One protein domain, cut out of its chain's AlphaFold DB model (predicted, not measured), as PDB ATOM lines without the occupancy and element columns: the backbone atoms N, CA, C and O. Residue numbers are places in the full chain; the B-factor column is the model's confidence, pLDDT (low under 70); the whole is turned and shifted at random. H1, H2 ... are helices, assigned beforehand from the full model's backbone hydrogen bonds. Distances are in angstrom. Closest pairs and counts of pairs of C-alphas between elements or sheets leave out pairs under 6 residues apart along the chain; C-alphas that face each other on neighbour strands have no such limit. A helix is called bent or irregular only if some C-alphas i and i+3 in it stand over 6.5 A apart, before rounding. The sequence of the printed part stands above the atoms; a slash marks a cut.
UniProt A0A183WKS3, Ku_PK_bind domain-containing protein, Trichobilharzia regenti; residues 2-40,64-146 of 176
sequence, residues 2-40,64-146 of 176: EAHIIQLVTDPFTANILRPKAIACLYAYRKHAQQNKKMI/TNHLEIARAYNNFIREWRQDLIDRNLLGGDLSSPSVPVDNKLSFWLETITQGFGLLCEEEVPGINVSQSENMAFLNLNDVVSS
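Overview. This is residues 2 to 40 and 64 to 146 of the 176 residues of the protein "Ku_PK_bind domain-containing protein" of Trichobilharzia regenti (UniProt A0A183WKS3). Two long helices, H2 and H4, make a V closed near Ala 33 and Ala 70; H1 folds back along H2 as a hairpin, and H5 stands steeply at the open end. H6 and H7 lie on the side of H4 away from H2. The printed part has 122 residues, with seven named helices, H1 to H7 in order, and no named strand: all helix, mostly crossed packing. It is compact, radius of gyration of the C-alphas 15.2 A, and only just elongated, spanning 51 by 34 by 20 A.

Arrangement. Start at H1, residues 2 to 10, which touches H2, residues 15 to 33, as a helical hairpin; the closest C-alphas, of Val 9 and Ala 15, are 5.1 A apart. Residues 29 to 33 of H2 alone touch H4, residues 64 to 86, closest at C-alphas 33 and 70, 4.6 A, at a steep tilt of 37 degrees, only just past shallow, opposite ways. H5, residues 103 to 113, touches H1, closest at C-alphas 9 and 104, 6.1 A, and only just touches H4, with 3 pairs within 8 A, closest at C-alphas 84 and 105, 6.8 A. H3, residues 35 to 40, meets H2 only through their link. H6, residues 131 to 138, is near H4; H7, residues 141 to 145, is close to H4 but not clearly touching, C-alphas 85 and 143 being 7.6 A apart. Every O i to N i+4 pair is within hydrogen-bond range in H1, H4, H5 and H6, against 13 of 15 in H2, 0 of 2 in H3 and 0 of 1 in H7; O i to N i+3 pairs within range are 1 of 3 in H3 and 2 of 2 in H7.

Along the chain. Find C-alpha 2 at (21.087, -26.338, 79.424), where H1 begins. H2, 25.0 A long, has a kink of 27 degrees near residue 22 and is irregular, C-alphas 17 and 20 being 7.1 A apart; H3 is only just irregular, C-alphas 35 and 38 being 6.7 A apart. From C-alpha 64 at (37.080, -34.391, 70.888) H4 runs 32.0 A; H5 runs 15.5 A. H7 ends at C-alpha 145, (19.998, -44.299, 101.595).

Size, cuts and confidence. The two C-alphas farthest apart, of Ile 40 and Ser 98, are 51.6 A apart. Residues 41 to 63 are not printed; C-alphas 40 and 64 are 13.5 A apart across the cut. The links H4 to H5 and H5 to H6 are long. Confidence is under 70 at residues 12 to 16, 36 to 40, 64, 91 to 101 and 140 to 146.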
ATOM      1  N   GLU A   2      21.460 -25.998  78.038       82.75
ATOM      2  CA  GLU A   2      21.087 -26.338  79.424       82.75
ATOM      3  C   GLU A   2      20.296 -25.241  80.155       82.75
ATOM      4  O   GLU A   2      19.177 -25.485  80.596       82.75
ATOM      5  N   ALA A   3      20.801 -24.002  80.176       80.31
ATOM      6  CA  ALA A   3      20.101 -22.867  80.791       80.31
ATOM      7  C   ALA A   3      18.703 -22.619  80.192       80.31
ATOM      8  O   ALA A   3      17.785 -22.219  80.903       80.31
ATOM      9  N   HIS A   4      18.521 -22.902  78.896       80.94
ATOM     10  CA  HIS A   4      17.222 -22.776  78.240       80.94
ATOM     11  C   HIS A   4      16.255 -23.878  78.695       80.94
ATOM     12  O   HIS A   4      15.093 -23.587  78.951       80.94
ATOM     13  N   ILE A   5      16.728 -25.121  78.856       80.19
ATOM     14  CA  ILE A   5      15.915 -26.227  79.392       80.19
ATOM     15  C   ILE A   5      15.456 -25.894  80.814       80.19
ATOM     16  O   ILE A   5      14.263 -25.971  81.095       80.19
ATOM     17  N   ILE A   6      16.372 -25.449  81.680       79.56
ATOM     18  CA  ILE A   6      16.028 -25.053  83.051       79.56
ATOM     19  C   ILE A   6      15.014 -23.910  83.043       79.56
ATOM     20  O   ILE A   6      13.988 -24.028  83.703       79.56
ATOM     21  N   GLN A   7      15.233 -22.863  82.242       80.56
ATOM     22  CA  GLN A   7      14.306 -21.735  82.134       80.56
ATOM     23  C   GLN A   7      12.886 -22.181  81.752       80.56
ATOM     24  O   GLN A   7      11.930 -21.747  82.390       80.56
ATOM     25  N   LEU A   8      12.747 -23.069  80.759       77.69
ATOM     26  CA  LEU A   8      11.447 -23.592  80.317       77.69
ATOM     27  C   LEU A   8      10.729 -24.402  81.411       77.69
ATOM     28  O   LEU A   8       9.503 -24.408  81.453       77.69
ATOM     29  N   VAL A   9      11.477 -25.080  82.287       76.31
ATOM     30  CA  VAL A   9      10.930 -25.901  83.382       76.31
ATOM     31  C   VAL A   9      10.627 -25.072  84.630       76.31
ATOM     32  O   VAL A   9       9.693 -25.379  85.369       76.31
ATOM     33  N   THR A  10      11.397 -24.014  84.877       75.25
ATOM     34  CA  THR A  10      11.246 -23.154  86.058       75.25
ATOM     35  C   THR A  10      10.274 -21.999  85.867       75.25
ATOM     36  O   THR A  10      10.000 -21.304  86.840       75.25
ATOM     37  N   ASP A  11       9.772 -21.764  84.652       74.69
ATOM     38  CA  ASP A  11       8.830 -20.676  84.390       74.69
ATOM     39  C   ASP A  11       7.510 -20.914  85.154       74.69
ATOM     40  O   ASP A  11       6.760 -21.837  84.824       74.69
ATOM     41  N   PRO A  12       7.188 -20.098  86.173       65.25
ATOM     42  CA  PRO A  12       6.058 -20.363  87.058       65.25
ATOM     43  C   PRO A  12       4.696 -20.181  86.374       65.25
ATOM     44  O   PRO A  12       3.687 -20.654  86.894       65.25
ATOM     45  N   PHE A  13       4.649 -19.520  85.216       63.16
ATOM     46  CA  PHE A  13       3.414 -19.218  84.494       63.16
ATOM     47  C   PHE A  13       3.177 -20.168  83.321       63.16
ATOM     48  O   PHE A  13       2.036 -20.365  82.905       63.16
ATOM     49  N   THR A  14       4.241 -20.759  82.776       62.19
ATOM     50  CA  THR A  14       4.173 -21.536  81.535       62.19
ATOM     51  C   THR A  14       4.846 -22.903  81.602       62.19
ATOM     52  O   THR A  14       4.786 -23.623  80.606       62.19
ATOM     53  N   ALA A  15       5.388 -23.326  82.753       63.81
ATOM     54  CA  ALA A  15       6.052 -24.625  82.922       63.81
ATOM     55  C   ALA A  15       5.264 -25.791  82.308       63.81
ATOM     56  O   ALA A  15       5.829 -26.582  81.563       63.81
ATOM     57  N   ASN A  16       3.949 -25.876  82.531       67.81
ATOM     58  CA  ASN A  16       3.124 -26.960  81.977       67.81
ATOM     59  C   ASN A  16       2.919 -26.868  80.455       67.81
ATOM     60  O   ASN A  16       2.811 -27.890  79.784       67.81
ATOM     61  N   ILE A  17       2.895 -25.656  79.898       71.88
ATOM     62  CA  ILE A  17       2.703 -25.406  78.459       71.88
ATOM     63  C   ILE A  17       4.020 -25.619  77.700       71.88
ATOM     64  O   ILE A  17       4.032 -26.112  76.574       71.88
ATOM     65  N   LEU A  18       5.143 -25.261  78.324       78.50
ATOM     66  CA  LEU A  18       6.483 -25.368  77.754       78.50
ATOM     67  C   LEU A  18       7.148 -26.714  78.041       78.50
ATOM     68  O   LEU A  18       8.168 -27.021  77.427       78.50
ATOM     69  N   ARG A  19       6.556 -27.548  78.899       78.94
ATOM     70  CA  ARG A  19       7.047 -28.885  79.244       78.94
ATOM     71  C   ARG A  19       7.321 -29.772  78.021       78.94
ATOM     72  O   ARG A  19       8.443 -30.267  77.927       78.94
ATOM     73  N   PRO A  20       6.432 -29.891  77.010       81.69
ATOM     74  CA  PRO A  20       6.751 -30.645  75.792       81.69
ATOM     75  C   PRO A  20       7.947 -30.067  75.023       81.69
ATOM     76  O   PRO A  20       8.746 -30.806  74.451       81.69
ATOM     77  N   LYS A  21       8.108 -28.737  75.034       82.88
ATOM     78  CA  LYS A  21       9.233 -28.052  74.387       82.88
ATOM     79  C   LYS A  21      10.543 -28.304  75.135       82.88
ATOM     80  O   LYS A  21      11.557 -28.557  74.496       82.88
ATOM     81  N   ALA A  22      10.516 -28.291  76.465       84.19
ATOM     82  CA  ALA A  22      11.666 -28.626  77.297       84.19
ATOM     83  C   ALA A  22      12.102 -30.089  77.099       84.19
ATOM     84  O   ALA A  22      13.293 -30.339  76.922       84.19
ATOM     85  N   ILE A  23      11.153 -31.033  77.023       84.12
ATOM     86  CA  ILE A  23      11.436 -32.441  76.685       84.12
ATOM     87  C   ILE A  23      12.049 -32.543  75.285       84.12
ATOM     88  O   ILE A  23      13.067 -33.205  75.109       84.12
ATOM     89  N   ALA A  24      11.489 -31.848  74.291       85.12
ATOM     90  CA  ALA A  24      12.034 -31.842  72.934       85.12
ATOM     91  C   ALA A  24      13.462 -31.268  72.881       85.12
ATOM     92  O   ALA A  24      14.312 -31.805  72.171       85.12
ATOM     93  N   CYS A  25      13.749 -30.214  73.652       85.50
ATOM     94  CA  CYS A  25      15.096 -29.663  73.785       85.50
ATOM     95  C   CYS A  25      16.059 -30.661  74.438       85.50
ATOM     96  O   CYS A  25      17.167 -30.836  73.933       85.50
ATOM     97  N   LEU A  26      15.645 -31.340  75.513       86.69
ATOM     98  CA  LEU A  26      16.458 -32.363  76.169       86.69
ATOM     99  C   LEU A  26      16.726 -33.556  75.242       86.69
ATOM    100  O   LEU A  26      17.859 -34.023  75.137       86.69
ATOM    101  N   TYR A  27      15.708 -34.002  74.509       87.19
ATOM    102  CA  TYR A  27      15.832 -35.056  73.509       87.19
ATOM    103  C   TYR A  27      16.795 -34.671  72.386       87.19
ATOM    104  O   TYR A  27      17.671 -35.457  72.026       87.19
ATOM    105  N   ALA A  28      16.671 -33.455  71.850       87.00
ATOM    106  CA  ALA A  28      17.588 -32.948  70.837       87.00
ATOM    107  C   ALA A  28      19.026 -32.867  71.369       87.00
ATOM    108  O   ALA A  28      19.947 -33.253  70.651       87.00
ATOM    109  N   TYR A  29      19.212 -32.441  72.625       87.44
ATOM    110  CA  TYR A  29      20.526 -32.391  73.264       87.44
ATOM    111  C   TYR A  29      21.147 -33.787  73.378       87.44
ATOM    112  O   TYR A  29      22.248 -34.010  72.873       87.44
ATOM    113  N   ARG A  30      20.410 -34.751  73.948       88.06
ATOM    114  CA  ARG A  30      20.863 -36.146  74.070       88.06
ATOM    115  C   ARG A  30      21.197 -36.743  72.705       88.06
ATOM    116  O   ARG A  30      22.237 -37.364  72.540       88.06
ATOM    117  N   LYS A  31      20.337 -36.532  71.707       87.50
ATOM    118  CA  LYS A  31      20.534 -37.054  70.350       87.50
ATOM    119  C   LYS A  31      21.769 -36.461  69.676       87.50
ATOM    120  O   LYS A  31      22.495 -37.190  69.009       87.50
ATOM    121  N   HIS A  32      22.010 -35.164  69.850       85.00
ATOM    122  CA  HIS A  32      23.217 -34.510  69.348       85.00
ATOM    123  C   HIS A  32      24.474 -35.089  70.007       85.00
ATOM    124  O   HIS A  32      25.448 -35.394  69.329       85.00
ATOM    125  N   ALA A  33      24.409 -35.341  71.315       85.31
ATOM    126  CA  ALA A  33      25.468 -35.990  72.076       85.31
ATOM    127  C   ALA A  33      25.692 -37.481  71.729       85.31
ATOM    128  O   ALA A  33      26.693 -38.046  72.150       85.31
ATOM    129  N   GLN A  34      24.789 -38.125  70.976       83.94
ATOM    130  CA  GLN A  34      24.910 -39.518  70.508       83.94
ATOM    131  C   GLN A  34      25.443 -39.644  69.064       83.94
ATOM    132  O   GLN A  34      25.690 -40.753  68.586       83.94
ATOM    133  N   GLN A  35      25.541 -38.549  68.303       71.62
ATOM    134  CA  GLN A  35      25.618 -38.607  66.837       71.62
ATOM    135  C   GLN A  35      26.942 -39.120  66.224       71.62
ATOM    136  O   GLN A  35      27.026 -39.211  64.999       71.62
ATOM    137  N   ASN A  36      27.922 -39.594  67.000       57.97
ATOM    138  CA  ASN A  36      29.172 -40.151  66.455       57.97
ATOM    139  C   ASN A  36      29.039 -41.547  65.805       57.97
ATOM    140  O   ASN A  36      29.855 -41.922  64.963       57.97
ATOM    141  N   LYS A  37      27.991 -42.331  66.109       52.03
ATOM    142  CA  LYS A  37      27.894 -43.720  65.597       52.03
ATOM    143  C   LYS A  37      27.861 -43.820  64.061       52.03
ATOM    144  O   LYS A  37      28.153 -44.877  63.516       52.03
ATOM    145  N   LYS A  38      27.509 -42.741  63.349       49.78
ATOM    146  CA  LYS A  38      27.390 -42.738  61.879       49.78
ATOM    147  C   LYS A  38      28.611 -42.212  61.125       49.78
ATOM    148  O   LYS A  38      28.742 -42.547  59.954       49.78
ATOM    149  N   MET A  39      29.487 -41.415  61.741       50.00
ATOM    150  CA  MET A  39      30.662 -40.887  61.028       50.00
ATOM    151  C   MET A  39      31.779 -41.929  60.914       50.00
ATOM    152  O   MET A  39      32.365 -42.069  59.847       50.00
ATOM    153  N   ILE A  40      32.000 -42.738  61.955       51.31
ATOM    154  CA  ILE A  40      33.074 -43.745  61.961       51.31
ATOM    155  C   ILE A  40      32.774 -44.913  60.997       51.31
ATOM    156  O   ILE A  40      33.689 -45.475  60.400       51.31
ATOM    157  N   THR A  64      36.945 -35.117  69.615       68.31
ATOM    158  CA  THR A  64      37.080 -34.391  70.888       68.31
ATOM    159  C   THR A  64      35.863 -33.514  71.174       68.31
ATOM    160  O   THR A  64      35.268 -33.652  72.242       68.31
ATOM    161  N   ASN A  65      35.404 -32.719  70.201       76.06
ATOM    162  CA  ASN A  65      34.210 -31.878  70.346       76.06
ATOM    163  C   ASN A  65      32.942 -32.698  70.649       76.06
ATOM    164  O   ASN A  65      32.133 -32.317  71.492       76.06
ATOM    165  N   HIS A  66      32.753 -33.853  70.001       79.75
ATOM    166  CA  HIS A  66      31.607 -34.719  70.292       79.75
ATOM    167  C   HIS A  66      31.655 -35.264  71.723       79.75
ATOM    168  O   HIS A  66      30.646 -35.278  72.434       79.75
ATOM    169  N   LEU A  67      32.823 -35.747  72.148       84.94
ATOM    170  CA  LEU A  67      32.996 -36.314  73.478       84.94
ATOM    171  C   LEU A  67      32.802 -35.258  74.570       84.94
ATOM    172  O   LEU A  67      32.214 -35.551  75.610       84.94
ATOM    173  N   GLU A  68      33.226 -34.021  74.319       87.25
ATOM    174  CA  GLU A  68      32.949 -32.873  75.184       87.25
ATOM    175  C   GLU A  68      31.448 -32.607  75.328       87.25
ATOM    176  O   GLU A  68      30.969 -32.444  76.447       87.25
ATOM    177  N   ILE A  69      30.681 -32.650  74.236       88.06
ATOM    178  CA  ILE A  69      29.221 -32.464  74.272       88.06
ATOM    179  C   ILE A  69      28.539 -33.589  75.060       88.06
ATOM    180  O   ILE A  69      27.629 -33.331  75.850       88.06
ATOM    181  N   ALA A  70      28.979 -34.835  74.884       88.31
ATOM    182  CA  ALA A  70      28.427 -35.965  75.622       88.31
ATOM    183  C   ALA A  70      28.770 -35.908  77.120       88.31
ATOM    184  O   ALA A  70      27.916 -36.181  77.968       88.31
ATOM    185  N   ARG A  71      29.990 -35.477  77.460       90.38
ATOM    186  CA  ARG A  71      30.395 -35.196  78.844       90.38
ATOM    187  C   ARG A  71      29.589 -34.049  79.447       90.38
ATOM    188  O   ARG A  71      29.148 -34.181  80.584       90.38
ATOM    189  N   ALA A  72      29.350 -32.975  78.695       89.75
ATOM    190  CA  ALA A  72      28.530 -31.849  79.133       89.75
ATOM    191  C   ALA A  72      27.085 -32.283  79.421       89.75
ATOM    192  O   ALA A  72      26.566 -31.981  80.491       89.75
ATOM    193  N   TYR A  73      26.475 -33.096  78.548       90.81
ATOM    194  CA  TYR A  73      25.149 -33.674  78.797       90.81
ATOM    195  C   TYR A  73      25.117 -34.508  80.090       90.81
ATOM    196  O   TYR A  73      24.228 -34.327  80.926       90.81
ATOM    197  N   ASN A  74      26.095 -35.402  80.278       92.25
ATOM    198  CA  ASN A  74      26.180 -36.223  81.486       92.25
ATOM    199  C   ASN A  74      26.367 -35.366  82.741       92.25
ATOM    200  O   ASN A  74      25.746 -35.650  83.763       92.25
ATOM    201  N   ASN A  75      27.189 -34.319  82.665       91.94
ATOM    202  CA  ASN A  75      27.384 -33.386  83.767       91.94
ATOM    203  C   ASN A  75      26.084 -32.641  84.098       91.94
ATOM    204  O   ASN A  75      25.651 -32.662  85.245       91.94
ATOM    205  N   PHE A  76      25.400 -32.094  83.094       90.38
ATOM    206  CA  PHE A  76      24.126 -31.397  83.260       90.38
ATOM    207  C   PHE A  76      23.060 -32.258  83.951       90.38
ATOM    208  O   PHE A  76      22.399 -31.809  84.886       90.38
ATOM    209  N   ILE A  77      22.897 -33.511  83.521       89.44
ATOM    210  CA  ILE A  77      21.898 -34.417  84.104       89.44
ATOM    211  C   ILE A  77      22.267 -34.815  85.541       89.44
ATOM    212  O   ILE A  77      21.377 -34.940  86.387       89.44
ATOM    213  N   ARG A  78      23.562 -34.944  85.861       90.19
ATOM    214  CA  ARG A  78      24.028 -35.154  87.243       90.19
ATOM    215  C   ARG A  78      23.798 -33.932  88.123       90.19
ATOM    216  O   ARG A  78      23.272 -34.091  89.220       90.19
ATOM    217  N   GLU A  79      24.147 -32.742  87.645       89.75
ATOM    218  CA  GLU A  79      23.925 -31.481  88.358       89.75
ATOM    219  C   GLU A  79      22.442 -31.248  88.627       89.75
ATOM    220  O   GLU A  79      22.072 -30.837  89.722       89.75
ATOM    221  N   TRP A  80      21.570 -31.581  87.672       86.56
ATOM    222  CA  TRP A  80      20.130 -31.521  87.891       86.56
ATOM    223  C   TRP A  80      19.694 -32.473  89.008       86.56
ATOM    224  O   TRP A  80      19.013 -32.051  89.945       86.56
ATOM    225  N   ARG A  81      20.115 -33.745  88.963       86.25
ATOM    226  CA  ARG A  81      19.819 -34.699  90.044       86.25
ATOM    227  C   ARG A  81      20.306 -34.169  91.394       86.25
ATOM    228  O   ARG A  81      19.565 -34.257  92.367       86.25
ATOM    229  N   GLN A  82      21.508 -33.599  91.444       85.56
ATOM    230  CA  GLN A  82      22.080 -33.033  92.663       85.56
ATOM    231  C   GLN A  82      21.294 -31.810  93.163       85.56
ATOM    232  O   GLN A  82      20.961 -31.782  94.338       85.56
ATOM    233  N   ASP A  83      20.881 -30.872  92.297       85.25
ATOM    234  CA  ASP A  83      20.027 -29.721  92.671       85.25
ATOM    235  C   ASP A  83      18.706 -30.184  93.305       85.25
ATOM    236  O   ASP A  83      18.213 -29.571  94.250       85.25
ATOM    237  N   LEU A  84      18.131 -31.289  92.823       83.50
ATOM    238  CA  LEU A  84      16.928 -31.875  93.416       83.50
ATOM    239  C   LEU A  84      17.208 -32.568  94.757       83.50
ATOM    240  O   LEU A  84      16.352 -32.536  95.643       83.50
ATOM    241  N   ILE A  85      18.379 -33.184  94.929       83.25
ATOM    242  CA  ILE A  85      18.811 -33.744  96.217       83.25
ATOM    243  C   ILE A  85      19.047 -32.618  97.224       83.25
ATOM    244  O   ILE A  85      18.496 -32.690  98.315       83.25
ATOM    245  N   ASP A  86      19.778 -31.567  96.854       82.75
ATOM    246  CA  ASP A  86      20.131 -30.434  97.720       82.75
ATOM    247  C   ASP A  86      18.891 -29.656  98.188       82.75
ATOM    248  O   ASP A  86      18.849 -29.134  99.302       82.75
ATOM    249  N   ARG A  87      17.839 -29.618  97.360       80.75
ATOM    250  CA  ARG A  87      16.517 -29.068  97.711       80.75
ATOM    251  C   ARG A  87      15.648 -30.025  98.529       80.75
ATOM    252  O   ARG A  87      14.500 -29.696  98.821       80.75
ATOM    253  N   ASN A  88      16.166 -31.201  98.872       76.62
ATOM    254  CA  ASN A  88      15.467 -32.277  99.568       76.62
ATOM    255  C   ASN A  88      14.223 -32.811  98.820       76.62
ATOM    256  O   ASN A  88      13.303 -33.352  99.430       76.62
ATOM    257  N   LEU A  89      14.188 -32.679  97.489       75.56
ATOM    258  CA  LEU A  89      13.063 -33.097  96.640       75.56
ATOM    259  C   LEU A  89      13.140 -34.570  96.222       75.56
ATOM    260  O   LEU A  89      12.109 -35.183  95.973       75.56
ATOM    261  N   LEU A  90      14.348 -35.137  96.135       73.38
ATOM    262  CA  LEU A  90      14.561 -36.562  95.835       73.38
ATOM    263  C   LEU A  90      14.875 -37.419  97.078       73.38
ATOM    264  O   LEU A  90      14.885 -38.642  96.964       73.38
ATOM    265  N   GLY A  91      15.144 -36.797  98.233       62.19
ATOM    266  CA  GLY A  91      15.478 -37.478  99.497       62.19
ATOM    267  C   GLY A  91      14.447 -37.320 100.618       62.19
ATOM    268  O   GLY A  91      14.490 -38.069 101.591       62.19
ATOM    269  N   GLY A  92      13.509 -36.376 100.485       60.88
ATOM    270  CA  GLY A  92      12.362 -36.265 101.380       60.88
ATOM    271  C   GLY A  92      11.361 -37.394 101.143       60.88
ATOM    272  O   GLY A  92      11.320 -37.980 100.062       60.88
ATOM    273  N   ASP A  93      10.544 -37.698 102.152       54.81
ATOM    274  CA  ASP A  93       9.476 -38.689 102.037       54.81
ATOM    275  C   ASP A  93       8.515 -38.288 100.902       54.81
ATOM    276  O   ASP A  93       7.659 -37.414 101.065       54.81
ATOM    277  N   LEU A  94       8.677 -38.918  99.732       56.94
ATOM    278  CA  LEU A  94       7.839 -38.712  98.542       56.94
ATOM    279  C   LEU A  94       6.362 -39.052  98.816       56.94
ATOM    280  O   LEU A  94       5.492 -38.735  98.006       56.94
ATOM    281  N   SER A  95       6.078 -39.678  99.962       50.94
ATOM    282  CA  SER A  95       4.745 -40.000 100.470       50.94
ATOM    283  C   SER A  95       4.044 -38.812 101.138       50.94
ATOM    284  O   SER A  95       2.867 -38.921 101.482       50.94
ATOM    285  N   SER A  96       4.730 -37.681 101.350       47.78
ATOM    286  CA  SER A  96       4.166 -36.529 102.056       47.78
ATOM    287  C   SER A  96       3.357 -35.626 101.105       47.78
ATOM    288  O   SER A  96       3.932 -34.977 100.228       47.78
ATOM    289  N   PRO A  97       2.025 -35.507 101.273       49.47
ATOM    290  CA  PRO A  97       1.141 -34.816 100.327       49.47
ATOM    291  C   PRO A  97       1.215 -33.276 100.389       49.47
ATOM    292  O   PRO A  97       0.359 -32.604  99.818       49.47
ATOM    293  N   SER A  98       2.191 -32.698 101.102       45.72
ATOM    294  CA  SER A  98       2.240 -31.255 101.398       45.72
ATOM    295  C   SER A  98       3.337 -30.467 100.678       45.72
ATOM    296  O   SER A  98       3.388 -29.244 100.818       45.72
ATOM    297  N   VAL A  99       4.200 -31.117  99.889       53.22
ATOM    298  CA  VAL A  99       5.221 -30.384  99.130       53.22
ATOM    299  C   VAL A  99       4.549 -29.771  97.894       53.22
ATOM    300  O   VAL A  99       3.949 -30.515  97.113       53.22
ATOM    301  N   PRO A 100       4.590 -28.437  97.698       53.78
ATOM    302  CA  PRO A 100       4.077 -27.824  96.478       53.78
ATOM    303  C   PRO A 100       4.723 -28.520  95.281       53.78
ATOM    304  O   PRO A 100       5.933 -28.723  95.284       53.78
ATOM    305  N   VAL A 101       3.900 -28.925  94.306       64.25
ATOM    306  CA  VAL A 101       4.307 -29.691  93.118       64.25
ATOM    307  C   VAL A 101       5.483 -28.985  92.446       64.25
ATOM    308  O   VAL A 101       5.301 -28.033  91.688       64.25
ATOM    309  N   ASP A 102       6.702 -29.411  92.771       75.50
ATOM    310  CA  ASP A 102       7.895 -28.772  92.247       75.50
ATOM    311  C   ASP A 102       7.990 -29.143  90.764       75.50
ATOM    312  O   ASP A 102       8.055 -30.321  90.384       75.50
ATOM    313  N   ASN A 103       7.926 -28.123  89.908       77.75
ATOM    314  CA  ASN A 103       7.945 -28.304  88.461       77.75
ATOM    315  C   ASN A 103       9.243 -28.974  87.994       77.75
ATOM    316  O   ASN A 103       9.196 -29.747  87.036       77.75
ATOM    317  N   LYS A 104      10.375 -28.747  88.679       78.38
ATOM    318  CA  LYS A 104      11.646 -29.411  88.372       78.38
ATOM    319  C   LYS A 104      11.615 -30.881  88.762       78.38
ATOM    320  O   LYS A 104      12.080 -31.696  87.973       78.38
ATOM    321  N   LEU A 105      11.064 -31.225  89.929       81.56
ATOM    322  CA  LEU A 105      10.923 -32.624  90.353       81.56
ATOM    323  C   LEU A 105       9.980 -33.386  89.416       81.56
ATOM    324  O   LEU A 105      10.307 -34.469  88.939       81.56
ATOM    325  N   SER A 106       8.826 -32.797  89.110       80.38
ATOM    326  CA  SER A 106       7.835 -33.405  88.221       80.38
ATOM    327  C   SER A 106       8.392 -33.619  86.814       80.38
ATOM    328  O   SER A 106       8.182 -34.673  86.220       80.38
ATOM    329  N   PHE A 107       9.126 -32.634  86.289       82.25
ATOM    330  CA  PHE A 107       9.805 -32.758  85.005       82.25
ATOM    331  C   PHE A 107      10.908 -33.822  85.048       82.25
ATOM    332  O   PHE A 107      11.005 -34.645  84.143       82.25
ATOM    333  N   TRP A 108      11.711 -33.856  86.113       84.88
ATOM    334  CA  TRP A 108      12.750 -34.865  86.306       84.88
ATOM    335  C   TRP A 108      12.189 -36.286  86.269       84.88
ATOM    336  O   TRP A 108      12.641 -37.091  85.460       84.88
ATOM    337  N   LEU A 109      11.155 -36.579  87.065       82.44
ATOM    338  CA  LEU A 109      10.508 -37.894  87.089       82.44
ATOM    339  C   LEU A 109       9.970 -38.290  85.708       82.44
ATOM    340  O   LEU A 109      10.159 -39.422  85.261       82.44
ATOM    341  N   GLU A 110       9.358 -37.347  84.997       82.81
ATOM    342  CA  GLU A 110       8.859 -37.557  83.637       82.81
ATOM    343  C   GLU A 110       9.992 -37.838  82.635       82.81
ATOM    344  O   GLU A 110       9.844 -38.682  81.754       82.81
ATOM    345  N   THR A 111      11.142 -37.179  82.770       82.25
ATOM    346  CA  THR A 111      12.287 -37.421  81.877       82.25
ATOM    347  C   THR A 111      13.021 -38.726  82.190       82.25
ATOM    348  O   THR A 111      13.343 -39.500  81.288       82.25
ATOM    349  N   ILE A 112      13.228 -39.046  83.462       81.25
ATOM    350  CA  ILE A 112      13.907 -40.275  83.881       81.25
ATOM    351  C   ILE A 112      13.078 -41.516  83.535       81.25
ATOM    352  O   ILE A 112      13.634 -42.495  83.039       81.25
ATOM    353  N   THR A 113      11.748 -41.464  83.680       75.44
ATOM    354  CA  THR A 113      10.849 -42.561  83.258       75.44
ATOM    355  C   THR A 113      10.829 -42.777  81.743       75.44
ATOM    356  O   THR A 113      10.633 -43.901  81.289       75.44
ATOM    357  N   GLN A 114      11.098 -41.737  80.951       77.00
ATOM    358  CA  GLN A 114      11.277 -41.835  79.498       77.00
ATOM    359  C   GLN A 114      12.677 -42.326  79.082       77.00
ATOM    360  O   GLN A 114      12.950 -42.458  77.889       77.00
ATOM    361  N   GLY A 115      13.565 -42.613  80.039       77.12
ATOM    362  CA  GLY A 115      14.907 -43.132  79.776       77.12
ATOM    363  C   GLY A 115      15.959 -42.057  79.495       77.12
ATOM    364  O   GLY A 115      17.028 -42.379  78.977       77.12
ATOM    365  N   PHE A 116      15.707 -40.788  79.845       81.38
ATOM    366  CA  PHE A 116      16.703 -39.712  79.754       81.38
ATOM    367  C   PHE A 116      17.753 -39.801  80.882       81.38
ATOM    368  O   PHE A 116      17.898 -38.895  81.694       81.38
ATOM    369  N   GLY A 117      18.491 -40.913  80.931       86.06
ATOM    370  CA  GLY A 117      19.583 -41.154  81.878       86.06
ATOM    371  C   GLY A 117      20.926 -40.586  81.427       86.06
ATOM    372  O   GLY A 117      20.995 -39.690  80.583       86.06
ATOM    373  N   LEU A 118      22.010 -41.152  81.937       89.44
ATOM    374  CA  LEU A 118      23.357 -40.892  81.439       89.44
ATOM    375  C   LEU A 118      23.543 -41.501  80.041       89.44
ATOM    376  O   LEU A 118      22.850 -42.445  79.655       89.44
ATOM    377  N   LEU A 119      24.471 -40.929  79.282       90.00
ATOM    378  CA  LEU A 119      25.043 -41.530  78.084       90.00
ATOM    379  C   LEU A 119      26.135 -42.505  78.502       90.00
ATOM    380  O   LEU A 119      27.053 -42.117  79.231       90.00
ATOM    381  N   CYS A 120      26.018 -43.747  78.042       90.69
ATOM    382  CA  CYS A 120      26.943 -44.829  78.375       90.69
ATOM    383  C   CYS A 120      27.965 -45.071  77.263       90.69
ATOM    384  O   CYS A 120      27.787 -44.627  76.132       90.69
ATOM    385  N   GLU A 121      28.991 -45.859  77.569       86.94
ATOM    386  CA  GLU A 121      30.029 -46.302  76.630       86.94
ATOM    387  C   GLU A 121      29.447 -46.987  75.377       86.94
ATOM    388  O   GLU A 121      29.975 -46.853  74.277       86.94
ATOM    389  N   GLU A 122      28.310 -47.675  75.523       84.69
ATOM    390  CA  GLU A 122      27.574 -48.315  74.423       84.69
ATOM    391  C   GLU A 122      26.947 -47.303  73.445       84.69
ATOM    392  O   GLU A 122      26.775 -47.590  72.255       84.69
ATOM    393  N   GLU A 123      26.583 -46.120  73.949       85.06
ATOM    394  CA  GLU A 123      25.993 -45.028  73.172       85.06
ATOM    395  C   GLU A 123      27.075 -44.102  72.607       85.06
ATOM    396  O   GLU A 123      26.987 -43.688  71.449       85.06
ATOM    397  N   VAL A 124      28.088 -43.787  73.417       85.25
ATOM    398  CA  VAL A 124      29.197 -42.889  73.088       85.25
ATOM    399  C   VAL A 124      30.515 -43.528  73.543       85.25
ATOM    400  O   VAL A 124      30.864 -43.428  74.720       85.25
ATOM    401  N   PRO A 125      31.277 -44.149  72.627       82.69
ATOM    402  CA  PRO A 125      32.591 -44.698  72.952       82.69
ATOM    403  C   PRO A 125      33.554 -43.617  73.477       82.69
ATOM    404  O   PRO A 125      33.607 -42.511  72.933       82.69
ATOM    405  N   GLY A 126      34.326 -43.933  74.516       82.31
ATOM    406  CA  GLY A 126      35.299 -43.058  75.176       82.31
ATOM    407  C   GLY A 126      34.730 -42.165  76.286       82.31
ATOM    408  O   GLY A 126      35.464 -41.340  76.845       82.31
ATOM    409  N   ILE A 127      33.437 -42.290  76.611       85.00
ATOM    410  CA  ILE A 127      32.783 -41.490  77.660       85.00
ATOM    411  C   ILE A 127      33.051 -42.029  79.069       85.00
ATOM    412  O   ILE A 127      32.911 -41.277  80.033       85.00
ATOM    413  N   ASN A 128      33.493 -43.287  79.190       86.75
ATOM    414  CA  ASN A 128      33.842 -43.970  80.438       86.75
ATOM    415  C   ASN A 128      32.687 -44.055  81.449       86.75
ATOM    416  O   ASN A 128      32.917 -44.087  82.654       86.75
ATOM    417  N   VAL A 129      31.444 -44.100  80.967       87.81
ATOM    418  CA  VAL A 129      30.255 -44.312  81.805       87.81
ATOM    419  C   VAL A 129      29.685 -45.683  81.491       87.81
ATOM    420  O   VAL A 129      29.321 -45.977  80.353       87.81
ATOM    421  N   SER A 130      29.616 -46.545  82.501       89.69
ATOM    422  CA  SER A 130      29.103 -47.907  82.327       89.69
ATOM    423  C   SER A 130      27.574 -47.940  82.291       89.69
ATOM    424  O   SER A 130      26.903 -47.128  82.929       89.69
ATOM    425  N   GLN A 131      27.005 -48.944  81.618       87.06
ATOM    426  CA  GLN A 131      25.556 -49.168  81.636       87.06
ATOM    427  C   GLN A 131      25.036 -49.408  83.063       87.06
ATOM    428  O   GLN A 131      23.959 -48.936  83.420       87.06
ATOM    429  N   SER A 132      25.813 -50.081  83.920       87.12
ATOM    430  CA  SER A 132      25.471 -50.263  85.335       87.12
ATOM    431  C   SER A 132      25.430 -48.948  86.112       87.12
ATOM    432  O   SER A 132      24.551 -48.772  86.949       87.12
ATOM    433  N   GLU A 133      26.337 -48.012  85.822       87.88
ATOM    434  CA  GLU A 133      26.328 -46.685  86.442       87.88
ATOM    435  C   GLU A 133      25.084 -45.890  86.040       87.88
ATOM    436  O   GLU A 133      24.453 -45.269  86.889       87.88
ATOM    437  N   ASN A 134      24.678 -45.956  84.771       88.38
ATOM    438  CA  ASN A 134      23.426 -45.352  84.326       88.38
ATOM    439  C   ASN A 134      22.202 -45.992  84.999       88.38
ATOM    440  O   ASN A 134      21.310 -45.285  85.453       88.38
ATOM    441  N   MET A 135      22.171 -47.317  85.144       85.06
ATOM    442  CA  MET A 135      21.071 -47.992  85.843       85.06
ATOM    443  C   MET A 135      21.008 -47.609  87.329       85.06
ATOM    444  O   MET A 135      19.922 -47.353  87.842       85.06
ATOM    445  N   ALA A 136      22.154 -47.501  88.007       84.88
ATOM    446  CA  ALA A 136      22.226 -46.988  89.378       84.88
ATOM    447  C   ALA A 136      21.812 -45.509  89.456       84.88
ATOM    448  O   ALA A 136      21.127 -45.084  90.381       84.88
ATOM    449  N   PHE A 137      22.166 -44.715  88.445       86.00
ATOM    450  CA  PHE A 137      21.764 -43.317  88.350       86.00
ATOM    451  C   PHE A 137      20.243 -43.143  88.228       86.00
ATOM    452  O   PHE A 137      19.668 -42.267  88.874       86.00
ATOM    453  N   LEU A 138      19.597 -43.992  87.426       83.50
ATOM    454  CA  LEU A 138      18.143 -44.032  87.256       83.50
ATOM    455  C   LEU A 138      17.425 -44.626  88.480       83.50
ATOM    456  O   LEU A 138      16.229 -44.394  88.661       83.50
ATOM    457  N   ASN A 139      18.132 -45.382  89.324       79.81
ATOM    458  CA  ASN A 139      17.571 -45.952  90.538       79.81
ATOM    459  C   ASN A 139      17.353 -44.859  91.596       79.81
ATOM    460  O   ASN A 139      18.281 -44.339  92.220       79.81
ATOM    461  N   LEU A 140      16.084 -44.525  91.816       68.75
ATOM    462  CA  LEU A 140      15.657 -43.539  92.808       68.75
ATOM    463  C   LEU A 140      15.843 -44.033  94.255       68.75
ATOM    464  O   LEU A 140      15.940 -43.207  95.160       68.75
ATOM    465  N   ASN A 141      15.967 -45.347  94.482       64.62
ATOM    466  CA  ASN A 141      16.106 -45.916  95.827       64.62
ATOM    467  C   ASN A 141      17.441 -45.554  96.502       64.62
ATOM    468  O   ASN A 141      17.496 -45.460  97.727       64.62
ATOM    469  N   ASP A 142      18.498 -45.294  95.726       57.53
ATOM    470  CA  ASP A 142      19.806 -44.896  96.273       57.53
ATOM    471  C   ASP A 142      19.774 -43.504  96.928       57.53
ATOM    472  O   ASP A 142      20.591 -43.196  97.802       57.53
ATOM    473  N   VAL A 143      18.805 -42.658  96.563       55.75
ATOM    474  CA  VAL A 143      18.699 -41.304  97.123       55.75
ATOM    475  C   VAL A 143      18.221 -41.333  98.579       55.75
ATOM    476  O   VAL A 143      18.678 -40.536  99.396       55.75
ATOM    477  N   VAL A 144      17.382 -42.307  98.933       50.19
ATOM    478  CA  VAL A 144      16.848 -42.485 100.295       50.19
ATOM    479  C   VAL A 144      17.927 -42.992 101.262       50.19
ATOM    480  O   VAL A 144      17.885 -42.695 102.452       50.19
ATOM    481  N   SER A 145      18.933 -43.716 100.762       46.12
ATOM    482  CA  SER A 145      19.998 -44.299 101.595       46.12
ATOM    483  C   SER A 145      21.118 -43.308 101.950       46.12
ATOM    484  O   SER A 145      21.900 -43.555 102.863       46.12
ATOM    485  N   SER A 146      21.190 -42.175 101.244       41.22
ATOM    486  CA  SER A 146      22.304 -41.217 101.333       41.22
ATOM    487  C   SER A 146      22.117 -40.133 102.403       41.22
ATOM    488  O   SER A 146      23.054 -39.391 102.697       41.22
TER     489      SER A 146